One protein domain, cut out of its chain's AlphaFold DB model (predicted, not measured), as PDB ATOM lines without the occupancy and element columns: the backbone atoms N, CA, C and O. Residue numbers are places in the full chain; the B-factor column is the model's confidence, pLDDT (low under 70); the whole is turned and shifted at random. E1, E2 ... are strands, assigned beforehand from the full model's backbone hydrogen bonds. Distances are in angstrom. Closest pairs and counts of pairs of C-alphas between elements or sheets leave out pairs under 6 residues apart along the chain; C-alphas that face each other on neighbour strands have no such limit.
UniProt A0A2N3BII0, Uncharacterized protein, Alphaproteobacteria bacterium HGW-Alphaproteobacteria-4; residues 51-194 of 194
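AT A GLANCE: This is residues 51 to 194 of the 194 residues of an uncharacterized protein of Alphaproteobacteria bacterium HGW-Alphaproteobacteria-4 (UniProt A0A2N3BII0). Four strands side by side, E2, E1, E6 and E7, make the wall of one strongly twisted, trough-like sheet, and at each end of this wall a small three-stranded meander turns toward the same side, E3 E4 E5 next to E2 and E9 E10 E11 next to E7. Short E8 branches off E7, so the sheet has no single order of strands; it is mixed, antiparallel but for the parallel pairs E2 with E5 and E7 with E11. The printed part has 144 residues, with no named helix and eleven named strands, E1 to E11 in chain order; the class is all strand, though 64 residues, under half, are in named elements. It is compact, with a radius of gyration of the C-alphas of 15.1 A and spans of 45 by 38 by 24 A.

IN THESE COORDINATES: E1, residues 51 to 58, begins at C-alpha 51 (-24.905, 29.364, -22.705) and is 20.0 A long. E2 is residues 66 to 71, 16.9 A; E3 is 86 to 89; E4 is 92 to 97, 15.7 A; E5 is 105 to 110. E6, residues 131 to 138, is 23.2 A long and begins at C-alpha 131 (-30.985, 13.951, -24.695). E7, residues 146 to 153, is 23.6 A long. E8 is residues 156 to 158, E9 165 to 168, and E10 171 to 176, 16.1 A. E11, residues 186 to 190, ends at C-alpha 190 (-40.162, 23.748, -22.728).

HOW THE PARTS SIT: E1 has E2 on one side and E6 on the other side. E1 and E2 are an antiparallel hairpin, with N 54 and O 70 at 2.9 A; E1 and E6 are antiparallel, with N 55 and O 133 at 2.9 A. E2 and E5 are parallel at 49 degrees, with N 106 and O 67 at 2.9 A. E3 E4 E5 is a meander, each strand the antiparallel neighbour of the one before: N 87 and O 94 are 2.8 A apart, N 97 and O 107 2.8 A. E6 E7 E8 is another, with N 134 and O 150 at 2.8 A and N 158 and O 151 at 2.8 A. On one side of E7 is E6; on the other side are E8, beside residues 151 to 153, and E11, beside 148 to 150. E7 and E11 are parallel at 68 degrees, with N 188 and O 149 at 2.9 A. E9 E10 E11 is the third meander, with N 166 and O 173 at 2.9 A and N 174 and O 189 at 2.8 A. E4 and E10 are apart.

THE WHOLE: The C-alphas farthest apart, of Arg 63 and Arg 143, are 45.7 A apart. The printed part has no cut. The links E2 to E3, 14 residues, and E5 to E6, 20 residues, are long. Mean pLDDT of the printed part is 83.0; residue 102, residues 115 to 128, residues 179 to 183 and residue 194 are under 70.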
ATOM      1  N   LEU A  51     -24.134  30.429 -23.350       94.00
ATOM      2  CA  LEU A  51     -24.905  29.364 -22.705       94.00
ATOM      3  C   LEU A  51     -25.363  29.831 -21.317       94.00
ATOM      4  O   LEU A  51     -24.535  30.224 -20.501       94.00
ATOM      5  N   ILE A  52     -26.668  29.769 -21.054       95.25
ATOM      6  CA  ILE A  52     -27.271  30.177 -19.773       95.25
ATOM      7  C   ILE A  52     -27.874  29.009 -19.002       95.25
ATOM      8  O   ILE A  52     -27.987  29.061 -17.776       95.25
ATOM      9  N   TYR A  53     -28.235  27.931 -19.698       96.31
ATOM     10  CA  TYR A  53     -28.802  26.747 -19.072       96.31
ATOM     11  C   TYR A  53     -28.581  25.491 -19.919       96.31
ATOM     12  O   TYR A  53     -28.675  25.535 -21.145       96.31
ATOM     13  N   GLN A  54     -28.331  24.360 -19.261       96.19
ATOM     14  CA  GLN A  54     -28.306  23.035 -19.874       96.19
ATOM     15  C   GLN A  54     -29.104  22.046 -19.022       96.19
ATOM     16  O   GLN A  54     -28.934  22.001 -17.808       96.19
ATOM     17  N   LEU A  55     -29.919  21.213 -19.666       93.56
ATOM     18  CA  LEU A  55     -30.583  20.067 -19.049       93.56
ATOM     19  C   LEU A  55     -30.245  18.805 -19.833       93.56
ATOM     20  O   LEU A  55     -30.411  18.771 -21.048       93.56
ATOM     21  N   GLN A  56     -29.795  17.761 -19.151       92.44
ATOM     22  CA  GLN A  56     -29.432  16.493 -19.771       92.44
ATOM     23  C   GLN A  56     -30.221  15.340 -19.163       92.44
ATOM     24  O   GLN A  56     -30.344  15.253 -17.945       92.44
ATOM     25  N   VAL A  57     -30.674  14.420 -20.016       88.62
ATOM     26  CA  VAL A  57     -31.189  13.105 -19.628       88.62
ATOM     27  C   VAL A  57     -30.274  12.025 -20.180       88.62
ATOM     28  O   VAL A  57     -30.027  11.952 -21.386       88.62
ATOM     29  N   THR A  58     -29.774  11.168 -19.294       85.69
ATOM     30  CA  THR A  58     -28.947  10.007 -19.648       85.69
ATOM     31  C   THR A  58     -29.763   8.727 -19.567       85.69
ATOM     32  O   THR A  58     -30.597   8.601 -18.677       85.69
ATOM     33  N   GLN A  59     -29.485   7.760 -20.449       80.12
ATOM     34  CA  GLN A  59     -30.099   6.421 -20.442       80.12
ATOM     35  C   GLN A  59     -31.636   6.453 -20.294       80.12
ATOM     36  O   GLN A  59     -32.179   5.817 -19.374       80.12
ATOM     37  N   PRO A  60     -32.341   7.223 -21.148       79.56
ATOM     38  CA  PRO A  60     -33.783   7.390 -21.040       79.56
ATOM     39  C   PRO A  60     -34.519   6.047 -21.114       79.56
ATOM     40  O   PRO A  60     -34.091   5.120 -21.797       79.56
ATOM     41  N   GLY A  61     -35.616   5.924 -20.369       71.94
ATOM     42  CA  GLY A  61     -36.434   4.706 -20.331       71.94
ATOM     43  C   GLY A  61     -35.838   3.545 -19.521       71.94
ATOM     44  O   GLY A  61     -36.464   2.491 -19.412       71.94
ATOM     45  N   THR A  62     -34.661   3.719 -18.908       75.38
ATOM     46  CA  THR A  62     -34.026   2.701 -18.055       75.38
ATOM     47  C   THR A  62     -34.156   3.026 -16.563       75.38
ATOM     48  O   THR A  62     -34.446   4.153 -16.165       75.38
ATOM     49  N   ARG A  63     -33.871   2.043 -15.698       74.44
ATOM     50  CA  ARG A  63     -33.764   2.262 -14.239       74.44
ATOM     51  C   ARG A  63     -32.587   3.156 -13.841       74.44
ATOM     52  O   ARG A  63     -32.545   3.618 -12.707       74.44
ATOM     53  N   SER A  64     -31.641   3.359 -14.752       78.00
ATOM     54  CA  SER A  64     -30.442   4.169 -14.553       78.00
ATOM     55  C   SER A  64     -30.584   5.570 -15.154       78.00
ATOM     56  O   SER A  64     -29.601   6.301 -15.245       78.00
ATOM     57  N   GLN A  65     -31.804   5.956 -15.547       81.94
ATOM     58  CA  GLN A  65     -32.075   7.275 -16.091       81.94
ATOM     59  C   GLN A  65     -31.731   8.372 -15.074       81.94
ATOM     60  O   GLN A  65     -32.262   8.376 -13.967       81.94
ATOM     61  N   GLY A  66     -30.883   9.320 -15.468       83.50
ATOM     62  CA  GLY A  66     -30.487  10.477 -14.660       83.50
ATOM     63  C   GLY A  66     -30.870  11.781 -15.349       83.50
ATOM     64  O   GLY A  66     -30.932  11.823 -16.579       83.50
ATOM     65  N   TRP A  67     -31.161  12.819 -14.563       88.06
ATOM     66  CA  TRP A  67     -31.470  14.163 -15.059       88.06
ATOM     67  C   TRP A  67     -30.542  15.170 -14.396       88.06
ATOM     68  O   TRP A  67     -30.459  15.212 -13.169       88.06
ATOM     69  N   PHE A  68     -29.888  16.000 -15.201       91.38
ATOM     70  CA  PHE A  68     -28.852  16.910 -14.730       91.38
ATOM     71  C   PHE A  68     -29.073  18.304 -15.298       91.38
ATOM     72  O   PHE A  68     -28.948  18.510 -16.506       91.38
ATOM     73  N   GLY A  69     -29.423  19.245 -14.423       93.50
ATOM     74  CA  GLY A  69     -29.603  20.651 -14.766       93.50
ATOM     75  C   GLY A  69     -28.413  21.503 -14.332       93.50
ATOM     76  O   GLY A  69     -27.924  21.386 -13.209       93.50
ATOM     77  N   THR A  70     -27.937  22.389 -15.200       95.56
ATOM     78  CA  THR A  70     -26.836  23.316 -14.904       95.56
ATOM     79  C   THR A  70     -27.196  24.709 -15.396       95.56
ATOM     80  O   THR A  70     -27.486  24.893 -16.575       95.56
ATOM     81  N   LEU A  71     -27.173  25.685 -14.488       95.75
ATOM     82  CA  LEU A  71     -27.234  27.107 -14.825       95.75
ATOM     83  C   LEU A  71     -25.819  27.647 -15.002       95.75
ATOM     84  O   LEU A  71     -24.900  27.205 -14.312       95.75
ATOM     85  N   TYR A  72     -25.671  28.626 -15.885       94.56
ATOM     86  CA  TYR A  72     -24.399  29.288 -16.150       94.56
ATOM     87  C   TYR A  72     -24.514  30.791 -15.893       94.56
ATOM     88  O   TYR A  72     -25.513  31.425 -16.248       94.56
ATOM     89  N   ASP A  73     -23.496  31.356 -15.251       91.50
ATOM     90  CA  ASP A  73     -23.397  32.786 -14.970       91.50
ATOM     91  C   ASP A  73     -22.913  33.593 -16.189       91.50
ATOM     92  O   ASP A  73     -22.654  33.052 -17.269       91.50
ATOM     93  N   GLU A  74     -22.808  34.913 -16.032       89.56
ATOM     94  CA  GLU A  74     -22.356  35.839 -17.083       89.56
ATOM     95  C   GLU A  74     -20.935  35.543 -17.590       89.56
ATOM     96  O   GLU A  74     -20.626  35.828 -18.746       89.56
ATOM     97  N   ALA A  75     -20.085  34.925 -16.765       88.94
ATOM     98  CA  ALA A  75     -18.745  34.494 -17.151       88.94
ATOM     99  C   ALA A  75     -18.737  33.119 -17.849       88.94
ATOM    100  O   ALA A  75     -17.679  32.657 -18.280       88.94
ATOM    101  N   GLY A  76     -19.896  32.461 -17.968       87.88
ATOM    102  CA  GLY A  76     -20.033  31.108 -18.502       87.88
ATOM    103  C   GLY A  76     -19.624  30.018 -17.509       87.88
ATOM    104  O   GLY A  76     -19.453  28.865 -17.904       87.88
ATOM    105  N   ALA A  77     -19.455  30.350 -16.227       93.06
ATOM    106  CA  ALA A  77     -19.165  29.376 -15.186       93.06
ATOM    107  C   ALA A  77     -20.460  28.757 -14.648       93.06
ATOM    108  O   ALA A  77     -21.510  29.399 -14.591       93.06
ATOM    109  N   ALA A  78     -20.391  27.486 -14.247       93.56
ATOM    110  CA  ALA A  78     -21.529  26.804 -13.648       93.56
ATOM    111  C   ALA A  78     -21.887  27.454 -12.302       93.56
ATOM    112  O   ALA A  78     -21.055  27.551 -11.395       93.56
ATOM    113  N   VAL A  79     -23.146  27.861 -12.160       92.81
ATOM    114  CA  VAL A  79     -23.672  28.399 -10.907       92.81
ATOM    115  C   VAL A  79     -23.615  27.304  -9.844       92.81
ATOM    116  O   VAL A  79     -23.985  26.159 -10.093       92.81
ATOM    117  N   THR A  80     -23.164  27.659  -8.642       90.31
ATOM    118  CA  THR A  80     -23.146  26.756  -7.485       90.31
ATOM    119  C   THR A  80     -24.067  27.311  -6.407       90.31
ATOM    120  O   THR A  80     -24.001  28.494  -6.081       90.31
ATOM    121  N   ALA A  81     -24.929  26.464  -5.852       89.31
ATOM    122  CA  ALA A  81     -25.799  26.798  -4.731       89.31
ATOM    123  C   ALA A  81     -25.934  25.596  -3.789       89.31
ATOM    124  O   ALA A  81     -25.623  24.463  -4.163       89.31
ATOM    125  N   GLU A  82     -26.432  25.837  -2.579       89.50
ATOM    126  CA  GLU A  82     -26.777  24.764  -1.644       89.50
ATOM    127  C   GLU A  82     -27.981  23.952  -2.158       89.50
ATOM    128  O   GLU A  82     -28.846  24.501  -2.852       89.50
ATOM    129  N   PRO A  83     -28.080  22.648  -1.846       90.19
ATOM    130  CA  PRO A  83     -29.269  21.861  -2.153       90.19
ATOM    131  C   PRO A  83     -30.544  22.460  -1.540       90.19
ATOM    132  O   PRO A  83     -30.543  22.922  -0.402       90.19
ATOM    133  N   GLY A  84     -31.641  22.440  -2.293       87.19
ATOM    134  CA  GLY A  84     -32.915  23.076  -1.949       87.19
ATOM    135  C   GLY A  84     -32.962  24.582  -2.229       87.19
ATOM    136  O   GLY A  84     -34.017  25.197  -2.071       87.19
ATOM    137  N   ALA A  85     -31.856  25.201  -2.656       91.69
ATOM    138  CA  ALA A  85     -31.870  26.603  -3.054       91.69
ATOM    139  C   ALA A  85     -32.748  26.811  -4.295       91.69
ATOM    140  O   ALA A  85     -32.717  26.028  -5.246       91.69
ATOM    141  N   THR A  86     -33.500  27.907  -4.304       92.56
ATOM    142  CA  THR A  86     -34.270  28.345  -5.467       92.56
ATOM    143  C   THR A  86     -33.581  29.541  -6.114       92.56
ATOM    144  O   THR A  86     -33.277  30.523  -5.438       92.56
ATOM    145  N   VAL A  87     -33.367  29.481  -7.425       91.06
ATOM    146  CA  VAL A  87     -32.806  30.569  -8.231       91.06
ATOM    147  C   VAL A  87     -33.861  31.041  -9.221       91.06
ATOM    148  O   VAL A  87     -34.421  30.252  -9.981       91.06
ATOM    149  N   LYS A  88     -34.150  32.343  -9.209       90.00
ATOM    150  CA  LYS A  88     -35.085  32.966 -10.147       90.00
ATOM    151  C   LYS A  88     -34.307  33.615 -11.285       90.00
ATOM    152  O   LYS A  88     -33.548  34.549 -11.050       90.00
ATOM    153  N   MET A  89     -34.552  33.142 -12.498       85.75
ATOM    154  CA  MET A  89     -34.013  33.683 -13.741       85.75
ATOM    155  C   MET A  89     -35.133  34.362 -14.544       85.75
ATOM    156  O   MET A  89     -36.311  34.061 -14.322       85.75
ATOM    157  N   PRO A  90     -34.811  35.246 -15.508       83.62
ATOM    158  CA  PRO A  90     -35.821  35.867 -16.370       83.62
ATOM    159  C   PRO A  90     -36.704  34.856 -17.121       83.62
ATOM    160  O   PRO A  90     -37.878  35.119 -17.349       83.62
ATOM    161  N   PHE A  91     -36.151  33.683 -17.444       83.25
ATOM    162  CA  PHE A  91     -36.802  32.605 -18.198       83.25
ATOM    163  C   PHE A  91     -37.413  31.500 -17.319       83.25
ATOM    164  O   PHE A  91     -37.928  30.514 -17.839       83.25
ATOM    165  N   GLY A  92     -37.350  31.620 -15.989       86.62
ATOM    166  CA  GLY A  92     -37.973  30.639 -15.104       86.62
ATOM    167  C   GLY A  92     -37.393  30.584 -13.697       86.62
ATOM    168  O   GLY A  92     -36.364  31.177 -13.378       86.62
ATOM    169  N   THR A  93     -38.071  29.827 -12.841       91.06
ATOM    170  CA  THR A  93     -37.606  29.515 -11.486       91.06
ATOM    171  C   THR A  93     -36.999  28.119 -11.475       91.06
ATOM    172  O   THR A  93     -37.609  27.184 -11.995       91.06
ATOM    173  N   PHE A  94     -35.830  27.977 -10.859       92.19
ATOM    174  CA  PHE A  94     -35.061  26.740 -10.796       92.19
ATOM    175  C   PHE A  94     -34.837  26.329  -9.350       92.19
ATOM    176  O   PHE A  94     -34.508  27.165  -8.512       92.19
ATOM    177  N   GLU A  95     -34.970  25.043  -9.068       92.19
ATOM    178  CA  GLU A  95     -34.647  24.451  -7.775       92.19
ATOM    179  C   GLU A  95     -33.378  23.611  -7.905       92.19
ATOM    180  O   GLU A  95     -33.257  22.798  -8.821       92.19
ATOM    181  N   ASN A  96     -32.417  23.822  -7.008       93.06
ATOM    182  CA  ASN A  96     -31.175  23.065  -6.974       93.06
ATOM    183  C   ASN A  96     -31.354  21.772  -6.177       93.06
ATOM    184  O   ASN A  96     -31.378  21.788  -4.947       93.06
ATOM    185  N   LEU A  97     -31.459  20.642  -6.859       89.69
ATOM    186  CA  LEU A  97     -31.652  19.342  -6.227       89.69
ATOM    187  C   LEU A  97     -30.307  18.646  -5.945       89.69
ATOM    188  O   LEU A  97     -29.409  18.669  -6.790       89.69
ATOM    189  N   PRO A  98     -30.143  17.981  -4.784       87.88
ATOM    190  CA  PRO A  98     -28.903  17.286  -4.453       87.88
ATOM    191  C   PRO A  98     -28.668  16.069  -5.358       87.88
ATOM    192  O   PRO A  98     -29.540  15.211  -5.508       87.88
ATOM    193  N   CYS A  99     -27.447  15.927  -5.880       83.31
ATOM    194  CA  CYS A  99     -27.022  14.740  -6.629       83.31
ATOM    195  C   CYS A  99     -26.758  13.563  -5.688       83.31
ATOM    196  O   CYS A  99     -25.616  13.255  -5.356       83.31
ATOM    197  N   THR A 100     -27.830  12.907  -5.242       82.12
ATOM    198  CA  THR A 100     -27.725  11.768  -4.315       82.12
ATOM    199  C   THR A 100     -27.254  10.510  -5.046       82.12
ATOM    200  O   THR A 100     -26.458   9.738  -4.517       82.12
ATOM    201  N   TYR A 101     -27.720  10.318  -6.285       78.88
ATOM    202  CA  TYR A 101     -27.368   9.179  -7.131       78.88
ATOM    203  C   TYR A 101     -27.182   9.602  -8.592       78.88
ATOM    204  O   TYR A 101     -27.811  10.552  -9.055       78.88
ATOM    205  N   LEU A 102     -26.390   8.844  -9.357       69.50
ATOM    206  CA  LEU A 102     -26.192   9.083 -10.799       69.50
ATOM    207  C   LEU A 102     -27.474   8.875 -11.632       69.50
ATOM    208  O   LEU A 102     -27.561   9.327 -12.763       69.50
ATOM    209  N   TRP A 103     -28.476   8.198 -11.075       75.06
ATOM    210  CA  TRP A 103     -29.793   7.953 -11.677       75.06
ATOM    211  C   TRP A 103     -30.898   8.782 -10.999       75.06
ATOM    212  O   TRP A 103     -32.067   8.402 -10.989       75.06
ATOM    213  N   SER A 104     -30.523   9.881 -10.336       76.31
ATOM    214  CA  SER A 104     -31.465  10.820  -9.722       76.31
ATOM    215  C   SER A 104     -31.591  12.100 -10.546       76.31
ATOM    216  O   SER A 104     -30.784  12.368 -11.436       76.31
ATOM    217  N   GLN A 105     -32.639  12.871 -10.265       83.25
ATOM    218  CA  GLN A 105     -32.752  14.251 -10.724       83.25
ATOM    219  C   GLN A 105     -31.900  15.127  -9.816       83.25
ATOM    220  O   GLN A 105     -32.095  15.106  -8.599       83.25
ATOM    221  N   CYS A 106     -30.958  15.871 -10.387       88.06
ATOM    222  CA  CYS A 106     -30.129  16.774  -9.609       88.06
ATOM    223  C   CYS A 106     -29.625  17.996 -10.386       88.06
ATOM    224  O   CYS A 106     -29.758  18.090 -11.610       88.06
ATOM    225  N   GLY A 107     -29.057  18.948  -9.646       92.00
ATOM    226  CA  GLY A 107     -28.720  20.272 -10.152       92.00
ATOM    227  C   GLY A 107     -29.958  21.158 -10.286       92.00
ATOM    228  O   GLY A 107     -30.983  20.909  -9.652       92.00
ATOM    229  N   PHE A 108     -29.866  22.199 -11.109       93.38
ATOM    230  CA  PHE A 108     -30.933  23.188 -11.273       93.38
ATOM    231  C   PHE A 108     -32.038  22.681 -12.196       93.38
ATOM    232  O   PHE A 108     -31.890  22.721 -13.415       93.38
ATOM    233  N   ILE A 109     -33.161  22.248 -11.630       91.31
ATOM    234  CA  ILE A 109     -34.327  21.786 -12.389       91.31
ATOM    235  C   ILE A 109     -35.396  22.887 -12.414       91.31
ATOM    236  O   ILE A 109     -35.646  23.505 -11.377       91.31
ATOM    237  N   PRO A 110     -36.054  23.166 -13.556       89.00
ATOM    238  CA  PRO A 110     -37.123  24.151 -13.605       89.00
ATOM    239  C   PRO A 110     -38.281  23.713 -12.706       89.00
ATOM    240  O   PRO A 110     -38.744  22.579 -12.800       89.00
ATOM    241  N   ALA A 111     -38.801  24.620 -11.882       85.50
ATOM    242  CA  ALA A 111     -39.866  24.313 -10.928       85.50
ATOM    243  C   ALA A 111     -41.133  23.764 -11.611       85.50
ATOM    244  O   ALA A 111     -41.778  22.868 -11.082       85.50
ATOM    245  N   GLY A 112     -41.453  24.246 -12.819       78.81
ATOM    246  CA  GLY A 112     -42.584  23.751 -13.617       78.81
ATOM    247  C   GLY A 112     -42.419  22.320 -14.139       78.81
ATOM    248  O   GLY A 112     -43.391  21.725 -14.592       78.81
ATOM    249  N   MET A 113     -41.210  21.757 -14.063       76.06
ATOM    250  CA  MET A 113     -40.949  20.352 -14.370       76.06
ATOM    251  C   MET A 113     -41.021  19.469 -13.115       76.06
ATOM    252  O   MET A 113     -41.018  18.251 -13.246       76.06
ATOM    253  N   LEU A 114     -41.107  20.038 -11.907       75.19
ATOM    254  CA  LEU A 114     -41.128  19.277 -10.657       75.19
ATOM    255  C   LEU A 114     -42.556  18.969 -10.160       75.19
ATOM    256  O   LEU A 114     -43.449  19.805 -10.282       75.19
ATOM    257  N   PRO A 115     -42.772  17.806  -9.512       62.19
ATOM    258  CA  PRO A 115     -41.893  16.641  -9.526       62.19
ATOM    259  C   PRO A 115     -41.976  15.963 -10.899       62.19
ATOM    260  O   PRO A 115     -43.071  15.614 -11.347       62.19
ATOM    261  N   VAL A 116     -40.837  15.703 -11.550       54.62
ATOM    262  CA  VAL A 116     -40.851  14.824 -12.721       54.62
ATOM    263  C   VAL A 116     -41.124  13.430 -12.161       54.62
ATOM    264  O   VAL A 116     -40.222  12.779 -11.622       54.62
ATOM    265  N   ALA A 117     -42.376  12.970 -12.217       49.81
ATOM    266  CA  ALA A 117     -42.660  11.559 -12.006       49.81
ATOM    267  C   ALA A 117     -41.729  10.780 -12.948       49.81
ATOM    268  O   ALA A 117     -41.602  11.196 -14.105       49.81
ATOM    269  N   PRO A 118     -41.049   9.702 -12.500       49.91
ATOM    270  CA  PRO A 118     -40.309   8.863 -13.429       49.91
ATOM    271  C   PRO A 118     -41.294   8.521 -14.535       49.91
ATOM    272  O   PRO A 118     -42.346   7.947 -14.249       49.91
ATOM    273  N   MET A 119     -41.033   8.989 -15.755       49.56
ATOM    274  CA  MET A 119     -41.966   8.788 -16.849       49.56
ATOM    275  C   MET A 119     -41.910   7.307 -17.220       49.56
ATOM    276  O   MET A 119     -41.236   6.893 -18.154       49.56
ATOM    277  N   THR A 120     -42.635   6.486 -16.465       40.62
ATOM    278  CA  THR A 120     -42.804   5.040 -16.635       40.62
ATOM    279  C   THR A 120     -43.671   4.701 -17.854       40.62
ATOM    280  O   THR A 120     -44.134   3.573 -17.989       40.62
ATOM    281  N   GLY A 121     -43.888   5.670 -18.751       39.81
ATOM    282  CA  GLY A 121     -44.755   5.573 -19.921       39.81
ATOM    283  C   GLY A 121     -44.065   5.787 -21.270       39.81
ATOM    284  O   GLY A 121     -44.665   5.451 -22.286       39.81
ATOM    285  N   PHE A 122     -42.810   6.256 -21.326       46.12
ATOM    286  CA  PHE A 122     -42.052   6.300 -22.589       46.12
ATOM    287  C   PHE A 122     -41.442   4.928 -22.897       46.12
ATOM    288  O   PHE A 122     -40.240   4.770 -23.064       46.12
ATOM    289  N   ALA A 123     -42.299   3.913 -23.002       39.28
ATOM    290  CA  ALA A 123     -41.942   2.580 -23.482       39.28
ATOM    291  C   ALA A 123     -41.674   2.538 -25.007       39.28
ATOM    292  O   ALA A 123     -41.580   1.457 -25.579       39.28
ATOM    293  N   ALA A 124     -41.586   3.693 -25.679       38.75
ATOM    294  CA  ALA A 124     -41.596   3.778 -27.141       38.75
ATOM    295  C   ALA A 124     -40.547   4.716 -27.757       38.75
ATOM    296  O   ALA A 124     -40.440   4.751 -28.980       38.75
ATOM    297  N   LEU A 125     -39.742   5.433 -26.966       48.81
ATOM    298  CA  LEU A 125     -38.520   6.019 -27.514       48.81
ATOM    299  C   LEU A 125     -37.458   4.930 -27.422       48.81
ATOM    300  O   LEU A 125     -36.799   4.763 -26.404       48.81
ATOM    301  N   THR A 126     -37.370   4.131 -28.481       47.00
ATOM    302  CA  THR A 126     -36.429   3.019 -28.704       47.00
ATOM    303  C   THR A 126     -34.953   3.430 -28.694       47.00
ATOM    304  O   THR A 126     -34.107   2.699 -29.197       47.00
ATOM    305  N   GLU A 127     -34.628   4.596 -28.152       56.88
ATOM    306  CA  GLU A 127     -33.319   5.202 -28.256       56.88
ATOM    307  C   GLU A 127     -32.755   5.417 -26.858       56.88
ATOM    308  O   GLU A 127     -33.157   6.312 -26.120       56.88
ATOM    309  N   ASP A 128     -31.776   4.584 -26.523       66.19
ATOM    310  CA  ASP A 128     -30.866   4.675 -25.378       66.19
ATOM    311  C   ASP A 128     -29.958   5.920 -25.414       66.19
ATOM    312  O   ASP A 128     -29.093   6.111 -24.552       66.19
ATOM    313  N   GLN A 129     -30.159   6.785 -26.406       81.44
ATOM    314  CA  GLN A 129     -29.372   7.977 -26.646       81.44
ATOM    315  C   GLN A 129     -29.666   9.061 -25.609       81.44
ATOM    316  O   GLN A 129     -30.807   9.310 -25.219       81.44
ATOM    317  N   ALA A 130     -28.609   9.747 -25.176       86.12
ATOM    318  CA  ALA A 130     -28.750  10.895 -24.298       86.12
ATOM    319  C   ALA A 130     -29.478  12.039 -25.014       86.12
ATOM    320  O   ALA A 130     -29.221  12.322 -26.188       86.12
ATOM    321  N   TRP A 131     -30.336  12.723 -24.264       90.88
ATOM    322  CA  TRP A 131     -30.985  13.951 -24.695       90.88
ATOM    323  C   TRP A 131     -30.384  15.129 -23.948       90.88
ATOM    324  O   TRP A 131     -30.164  15.052 -22.738       90.88
ATOM    325  N   VAL A 132     -30.127  16.223 -24.657       94.00
ATOM    326  CA  VAL A 132     -29.605  17.455 -24.065       94.00
ATOM    327  C   VAL A 132     -30.412  18.628 -24.587       94.00
ATOM    328  O   VAL A 132     -30.617  18.768 -25.786       94.00
ATOM    329  N   TYR A 133     -30.848  19.491 -23.689       94.88
ATOM    330  CA  TYR A 133     -31.372  20.803 -24.006       94.88
ATOM    331  C   TYR A 133     -30.364  21.860 -23.567       94.88
ATOM    332  O   TYR A 133     -29.830  21.784 -22.462       94.88
ATOM    333  N   ARG A 134     -30.106  22.843 -24.427       96.19
ATOM    334  CA  ARG A 134     -29.256  24.002 -24.151       96.19
ATOM    335  C   ARG A 134     -30.020  25.272 -24.473       96.19
ATOM    336  O   ARG A 134     -30.654  25.352 -25.517       96.19
ATOM    337  N   LEU A 135     -29.918  26.263 -23.602       94.88
ATOM    338  CA  LEU A 135     -30.471  27.590 -23.816       94.88
ATOM    339  C   LEU A 135     -29.329  28.595 -23.873       94.88
ATOM    340  O   LEU A 135     -28.514  28.661 -22.950       94.88
ATOM    341  N   TYR A 136     -29.303  29.378 -24.941       93.88
ATOM    342  CA  TYR A 136     -28.341  30.449 -25.161       93.88
ATOM    343  C   TYR A 136     -29.043  31.798 -25.086       93.88
ATOM    344  O   TYR A 136     -30.218  31.888 -25.441       93.88
ATOM    345  N   ILE A 137     -28.325  32.830 -24.650       92.00
ATOM    346  CA  ILE A 137     -28.759  34.225 -24.718       92.00
ATOM    347  C   ILE A 137     -27.840  35.018 -25.647       92.00
ATOM    348  O   ILE A 137     -26.616  34.854 -25.632       92.00
ATOM    349  N   HIS A 138     -28.438  35.916 -26.420       89.75
ATOM    350  CA  HIS A 138     -27.760  36.821 -27.347       89.75
ATOM    351  C   HIS A 138     -28.146  38.247 -27.015       89.75
ATOM    352  O   HIS A 138     -29.240  38.476 -26.509       89.75
ATOM    353  N   GLY A 139     -27.285  39.209 -27.349       85.81
ATOM    354  CA  GLY A 139     -27.628  40.630 -27.248       85.81
ATOM    355  C   GLY A 139     -28.056  41.081 -25.847       85.81
ATOM    356  O   GLY A 139     -28.840  42.025 -25.752       85.81
ATOM    357  N   GLU A 140     -27.571  40.410 -24.799       86.56
ATOM    358  CA  GLU A 140     -27.948  40.625 -23.397       86.56
ATOM    359  C   GLU A 140     -27.827  42.106 -22.995       86.56
ATOM    360  O   GLU A 140     -26.821  42.767 -23.262       86.56
ATOM    361  N   GLY A 141     -28.890  42.649 -22.401       84.25
ATOM    362  CA  GLY A 141     -28.983  44.055 -22.005       84.25
ATOM    363  C   GLY A 141     -29.219  45.035 -23.160       84.25
ATOM    364  O   GLY A 141     -29.085  46.248 -22.976       84.25
ATOM    365  N   SER A 142     -29.569  44.551 -24.356       87.56
ATOM    366  CA  SER A 142     -29.809  45.384 -25.539       87.56
ATOM    367  C   SER A 142     -31.200  45.175 -26.145       87.56
ATOM    368  O   SER A 142     -31.911  44.223 -25.848       87.56
ATOM    369  N   ARG A 143     -31.584  46.047 -27.087       82.88
ATOM    370  CA  ARG A 143     -32.828  45.893 -27.872       82.88
ATOM    371  C   ARG A 143     -32.851  44.661 -28.789       82.88
ATOM    372  O   ARG A 143     -33.870  44.404 -29.418       82.88
ATOM    373  N   SER A 144     -31.710  43.995 -28.944       84.56
ATOM    374  CA  SER A 144     -31.541  42.794 -29.758       84.56
ATOM    375  C   SER A 144     -31.407  41.542 -28.891       84.56
ATOM    376  O   SER A 144     -30.970  40.512 -29.397       84.56
ATOM    377  N   GLU A 145     -31.757  41.637 -27.602       88.12
ATOM    378  CA  GLU A 145     -31.783  40.487 -26.708       88.12
ATOM    379  C   GLU A 145     -32.744  39.410 -27.225       88.12
ATOM    380  O   GLU A 145     -33.829  39.704 -27.733       88.12
ATOM    381  N   GLY A 146     -32.324  38.154 -27.122       89.69
ATOM    382  CA  GLY A 146     -33.145  37.000 -27.455       89.69
ATOM    383  C   GLY A 146     -32.504  35.717 -26.962       89.69
ATOM    384  O   GLY A 146     -31.301  35.683 -26.692       89.69
ATOM    385  N   MET A 147     -33.304  34.663 -26.848       91.75
ATOM    386  CA  MET A 147     -32.826  33.353 -26.429       91.75
ATOM    387  C   MET A 147     -32.928  32.319 -27.548       91.75
ATOM    388  O   MET A 147     -33.850  32.327 -28.360       91.75
ATOM    389  N   THR A 148     -31.994  31.372 -27.594       92.69
ATOM    390  CA  THR A 148     -32.088  30.231 -28.508       92.69
ATOM    391  C   THR A 148     -32.030  28.917 -27.768       92.69
ATOM    392  O   THR A 148     -31.033  28.590 -27.127       92.69
ATOM    393  N   GLY A 149     -33.113  28.154 -27.884       93.75
ATOM    394  CA  GLY A 149     -33.214  26.812 -27.345       93.75
ATOM    395  C   GLY A 149     -32.790  25.762 -28.369       93.75
ATOM    396  O   GLY A 149     -33.367  25.645 -29.453       93.75
ATOM    397  N   VAL A 150     -31.782  24.970 -28.023       94.62
ATOM    398  CA  VAL A 150     -31.224  23.898 -28.849       94.62
ATOM    399  C   VAL A 150     -31.493  22.565 -28.173       94.62
ATOM    400  O   VAL A 150     -31.128  22.354 -27.019       94.62
ATOM    401  N   LEU A 151     -32.103  21.648 -28.912       93.88
ATOM    402  CA  LEU A 151     -32.360  20.284 -28.470       93.88
ATOM    403  C   LEU A 151     -31.422  19.339 -29.216       93.88
ATOM    404  O   LEU A 151     -31.256  19.463 -30.430       93.88
ATOM    405  N   LEU A 152     -30.805  18.413 -28.495       93.19
ATOM    406  CA  LEU A 152     -29.868  17.433 -29.018       93.19
ATOM    407  C   LEU A 152     -30.304  16.021 -28.629       93.19
ATOM    408  O   LEU A 152     -30.701  15.782 -27.488       93.19
ATOM    409  N   GLN A 153     -30.145  15.090 -29.562       90.81
ATOM    410  CA  GLN A 153     -30.392  13.660 -29.398       90.81
ATOM    411  C   GLN A 153     -29.164  12.904 -29.902       90.81
ATOM    412  O   GLN A 153     -28.743  13.090 -31.043       90.81
ATOM    413  N   GLY A 154     -28.511  12.135 -29.026       87.50
ATOM    414  CA  GLY A 154     -27.274  11.430 -29.385       87.50
ATOM    415  C   GLY A 154     -26.138  12.360 -29.841       87.50
ATOM    416  O   GLY A 154     -25.252  11.939 -30.577       87.50
ATOM    417  N   GLY A 155     -26.182  13.635 -29.437       87.00
ATOM    418  CA  GLY A 155     -25.240  14.677 -29.861       87.00
ATOM    419  C   GLY A 155     -25.609  15.391 -31.166       87.00
ATOM    420  O   GLY A 155     -24.999  16.405 -31.476       87.00
ATOM    421  N   ALA A 156     -26.623  14.934 -31.906       88.75
ATOM    422  CA  ALA A 156     -27.109  15.621 -33.100       88.75
ATOM    423  C   ALA A 156     -28.211  16.628 -32.746       88.75
ATOM    424  O   ALA A 156     -29.096  16.331 -31.943       88.75
ATOM    425  N   GLN A 157     -28.181  17.813 -33.359       91.06
ATOM    426  CA  GLN A 157     -29.229  18.813 -33.165       91.06
ATOM    427  C   GLN A 157     -30.550  18.355 -33.795       91.06
ATOM    428  O   GLN A 157     -30.615  18.012 -34.977       91.06
ATOM    429  N   VAL A 158     -31.621  18.422 -33.011       90.31
ATOM    430  CA  VAL A 158     -32.997  18.237 -33.466       90.31
ATOM    431  C   VAL A 158     -33.502  19.592 -33.946       90.31
ATOM    432  O   VAL A 158     -33.750  20.491 -33.145       90.31
ATOM    433  N   PHE A 159     -33.642  19.775 -35.256       88.19
ATOM    434  CA  PHE A 159     -34.189  21.012 -35.818       88.19
ATOM    435  C   PHE A 159     -35.723  20.988 -35.797       88.19
ATOM    436  O   PHE A 159     -36.303  19.940 -36.084       88.19
ATOM    437  N   PRO A 160     -36.403  22.126 -35.544       85.19
ATOM    438  CA  PRO A 160     -37.853  22.218 -35.686       85.19
ATOM    439  C   PRO A 160     -38.355  21.752 -37.050       85.19
ATOM    440  O   PRO A 160     -39.289  20.968 -37.108       85.19
ATOM    441  N   GLY A 161     -37.734  22.173 -38.161       80.06
ATOM    442  CA  GLY A 161     -38.041  21.630 -39.495       80.06
ATOM    443  C   GLY A 161     -39.525  21.698 -39.901       80.06
ATOM    444  O   GLY A 161     -39.991  20.846 -40.650       80.06
ATOM    445  N   GLY A 162     -40.282  22.670 -39.375       78.38
ATOM    446  CA  GLY A 162     -41.739  22.787 -39.549       78.38
ATOM    447  C   GLY A 162     -42.585  22.104 -38.461       78.38
ATOM    448  O   GLY A 162     -43.798  22.304 -38.416       78.38
ATOM    449  N   MET A 163     -41.975  21.341 -37.552       84.75
ATOM    450  CA  MET A 163     -42.613  20.845 -36.333       84.75
ATOM    451  C   MET A 163     -42.862  21.998 -35.360       84.75
ATOM    452  O   MET A 163     -42.002  22.851 -35.153       84.75
ATOM    453  N   ARG A 164     -44.039  21.995 -34.726       89.81
ATOM    454  CA  ARG A 164     -44.409  22.973 -33.688       89.81
ATOM    455  C   ARG A 164     -44.221  22.455 -32.268       89.81
ATOM    456  O   ARG A 164     -44.216  23.250 -31.336       89.81
ATOM    457  N   ARG A 165     -44.124  21.136 -32.106       92.50
ATOM    458  CA  ARG A 165     -44.078  20.444 -30.820       92.50
ATOM    459  C   ARG A 165     -43.295  19.146 -30.970       92.50
ATOM    460  O   ARG A 165     -43.477  18.455 -31.971       92.50
ATOM    461  N   VAL A 166     -42.474  18.815 -29.981       89.12
ATOM    462  CA  VAL A 166     -41.764  17.536 -29.879       89.12
ATOM    463  C   VAL A 166     -41.866  17.012 -28.451       89.12
ATOM    464  O   VAL A 166     -41.758  17.771 -27.489       89.12
ATOM    465  N   GLU A 167     -42.120  15.715 -28.312       88.62
ATOM    466  CA  GLU A 167     -42.099  15.025 -27.024       88.62
ATOM    467  C   GLU A 167     -40.757  14.320 -26.864       88.62
ATOM    468  O   GLU A 167     -40.299  13.631 -27.774       88.62
ATOM    469  N   THR A 168     -40.119  14.505 -25.712       86.75
ATOM    470  CA  THR A 168     -38.784  13.974 -25.427       86.75
ATOM    471  C   THR A 168     -38.740  13.413 -24.009       86.75
ATOM    472  O   THR A 168     -39.603  13.751 -23.191       86.75
ATOM    473  N   PRO A 169     -37.695  12.649 -23.649       84.12
ATOM    474  CA  PRO A 169     -37.464  12.289 -22.260       84.12
ATOM    475  C   PRO A 169     -37.272  13.504 -21.349       84.12
ATOM    476  O   PRO A 169     -37.528  13.365 -20.170       84.12
ATOM    477  N   LEU A 170     -36.867  14.674 -21.867       84.94
ATOM    478  CA  LEU A 170     -36.730  15.934 -21.118       84.94
ATOM    479  C   LEU A 170     -38.076  16.651 -20.879       84.94
ATOM    480  O   LEU A 170     -38.110  17.685 -20.215       84.94
ATOM    481  N   GLY A 171     -39.174  16.132 -21.434       85.25
ATOM    482  CA  GLY A 171     -40.486  16.772 -21.453       85.25
ATOM    483  C   GLY A 171     -40.912  17.217 -22.852       85.25
ATOM    484  O   GLY A 171     -40.309  16.862 -23.870       85.25
ATOM    485  N   VAL A 172     -42.000  17.980 -22.897       89.31
ATOM    486  CA  VAL A 172     -42.572  18.522 -24.131       89.31
ATOM    487  C   VAL A 172     -41.914  19.859 -24.453       89.31
ATOM    488  O   VAL A 172     -41.822  20.729 -23.587       89.31
ATOM    489  N   PHE A 173     -41.511  20.038 -25.708       91.56
ATOM    490  CA  PHE A 173     -40.966  21.292 -26.219       91.56
ATOM    491  C   PHE A 173     -41.832  21.828 -27.353       91.56
ATOM    492  O   PHE A 173     -42.316  21.069 -28.192       91.56
ATOM    493  N   LEU A 174     -41.994  23.146 -27.391       92.94
ATOM    494  CA  LEU A 174     -42.651  23.890 -28.455       92.94
ATOM    495  C   LEU A 174     -41.598  24.627 -29.282       92.94
ATOM    496  O   LEU A 174     -40.632  25.159 -28.738       92.94
ATOM    497  N   ALA A 175     -41.776  24.644 -30.599       92.94
ATOM    498  CA  ALA A 175     -40.895  25.392 -31.482       92.94
ATOM    499  C   ALA A 175     -41.348  26.852 -31.572       92.94
ATOM    500  O   ALA A 175     -42.505  27.130 -31.902       92.94
ATOM    501  N   ILE A 176     -40.412  27.766 -31.343       89.75
ATOM    502  CA  ILE A 176     -40.537  29.185 -31.661       89.75
ATOM    503  C   ILE A 176     -39.725  29.439 -32.930       89.75
ATOM    504  O   ILE A 176     -38.519  29.188 -32.978       89.75
ATOM    505  N   ASP A 177     -40.400  29.912 -33.974       81.69
ATOM    506  CA  ASP A 177     -39.771  30.327 -35.224       81.69
ATOM    507  C   ASP A 177     -39.865  31.844 -35.356       81.69
ATOM    508  O   ASP A 177     -40.954  32.410 -35.475       81.69
ATOM    509  N   ASN A 178     -38.704  32.490 -35.352       75.19
ATOM    510  CA  ASN A 178     -38.571  33.928 -35.521       75.19
ATOM    511  C   ASN A 178     -38.247  34.327 -36.975       75.19
ATOM    512  O   ASN A 178     -37.630  35.358 -37.240       75.19
ATOM    513  N   GLN A 179     -38.614  33.481 -37.945       67.94
ATOM    514  CA  GLN A 179     -38.475  33.728 -39.385       67.94
ATOM    515  C   GLN A 179     -37.044  34.097 -39.820       67.94
ATOM    516  O   GLN A 179     -36.845  34.844 -40.779       67.94
ATOM    517  N   GLY A 180     -36.032  33.589 -39.112       62.03
ATOM    518  CA  GLY A 180     -34.622  33.868 -39.396       62.03
ATOM    519  C   GLY A 180     -34.112  35.234 -38.923       62.03
ATOM    520  O   GLY A 180     -33.022  35.635 -39.333       62.03
ATOM    521  N   GLN A 181     -34.848  35.957 -38.072       65.19
ATOM    522  CA  GLN A 181     -34.275  37.098 -37.350       65.19
ATOM    523  C   GLN A 181     -33.231  36.607 -36.339       65.19
ATOM    524  O   GLN A 181     -33.448  35.623 -35.636       65.19
ATOM    525  N   LEU A 182     -32.096  37.310 -36.269       58.59
ATOM    526  CA  LEU A 182     -31.001  37.011 -35.332       58.59
ATOM    527  C   LEU A 182     -31.274  37.519 -33.902       58.59
ATOM    528  O   LEU A 182     -30.463  37.297 -33.013       58.59
ATOM    529  N   TRP A 183     -32.373  38.246 -33.690       66.19
ATOM    530  CA  TRP A 183     -32.758  38.847 -32.411       66.19
ATOM    531  C   TRP A 183     -34.164  38.391 -32.028       66.19
ATOM    532  O   TRP A 183     -35.026  38.333 -32.899       66.19
ATOM    533  N   GLY A 184     -34.413  38.127 -30.744       80.38
ATOM    534  CA  GLY A 184     -35.648  37.508 -30.247       80.38
ATOM    535  C   GLY A 184     -35.562  35.983 -30.114       80.38
ATOM    536  O   GLY A 184     -34.585  35.364 -30.536       80.38
ATOM    537  N   ASP A 185     -36.578  35.387 -29.497       88.75
ATOM    538  CA  ASP A 185     -36.546  33.979 -29.097       88.75
ATOM    539  C   ASP A 185     -36.716  33.019 -30.281       88.75
ATOM    540  O   ASP A 185     -37.561  33.234 -31.152       88.75
ATOM    541  N   ALA A 186     -35.929  31.940 -30.321       90.94
ATOM    542  CA  ALA A 186     -35.969  30.955 -31.403       90.94
ATOM    543  C   ALA A 186     -35.581  29.537 -30.954       90.94
ATOM    544  O   ALA A 186     -34.854  29.337 -29.982       90.94
ATOM    545  N   GLY A 187     -36.023  28.530 -31.706       91.94
ATOM    546  CA  GLY A 187     -35.693  27.129 -31.445       91.94
ATOM    547  C   GLY A 187     -36.706  26.451 -30.528       91.94
ATOM    548  O   GLY A 187     -37.905  26.693 -30.641       91.94
ATOM    549  N   TRP A 188     -36.245  25.549 -29.668       93.75
ATOM    550  CA  TRP A 188     -37.108  24.742 -28.804       93.75
ATOM    551  C   TRP A 188     -37.231  25.337 -27.410       93.75
ATOM    552  O   TRP A 188     -36.221  25.559 -26.764       93.75
ATOM    553  N   PHE A 189     -38.446  25.497 -26.899       92.81
ATOM    554  CA  PHE A 189     -38.679  25.927 -25.520       92.81
ATOM    555  C   PHE A 189     -39.565  24.918 -24.793       92.81
ATOM    556  O   PHE A 189     -40.519  24.420 -25.394       92.81
ATOM    557  N   PRO A 190     -39.280  24.588 -23.522       90.06
ATOM    558  CA  PRO A 190     -40.162  23.748 -22.728       90.06
ATOM    559  C   PRO A 190     -41.587  24.299 -22.686       90.06
ATOM    560  O   PRO A 190     -41.793  25.482 -22.426       90.06
ATOM    561  N   GLU A 191     -42.577  23.427 -22.866       87.44
ATOM    562  CA  GLU A 191     -43.998  23.796 -22.779       87.44
ATOM    563  C   GLU A 191     -44.348  24.406 -21.411       87.44
ATOM    564  O   GLU A 191     -45.185  25.292 -21.322       87.44
ATOM    565  N   THR A 192     -43.643  23.996 -20.353       82.19
ATOM    566  CA  THR A 192     -43.824  24.475 -18.974       82.19
ATOM    567  C   THR A 192     -43.322  25.899 -18.717       82.19
ATOM    568  O   THR A 192     -43.450  26.386 -17.596       82.19
ATOM    569  N   TRP A 193     -42.648  26.532 -19.682       78.81
ATOM    570  CA  TRP A 193     -42.155  27.912 -19.557       78.81
ATOM    571  C   TRP A 193     -43.116  28.950 -20.149       78.81
ATOM    572  O   TRP A 193     -42.838  30.145 -20.069       78.81
ATOM    573  N   ASN A 194     -44.224  28.488 -20.727       59.75
ATOM    574  CA  ASN A 194     -45.281  29.296 -21.329       59.75
ATOM    575  C   ASN A 194     -46.479  29.408 -20.374       59.75
ATOM    576  O   ASN A 194     -47.106  30.488 -20.334       59.75
TER     577      ASN A 194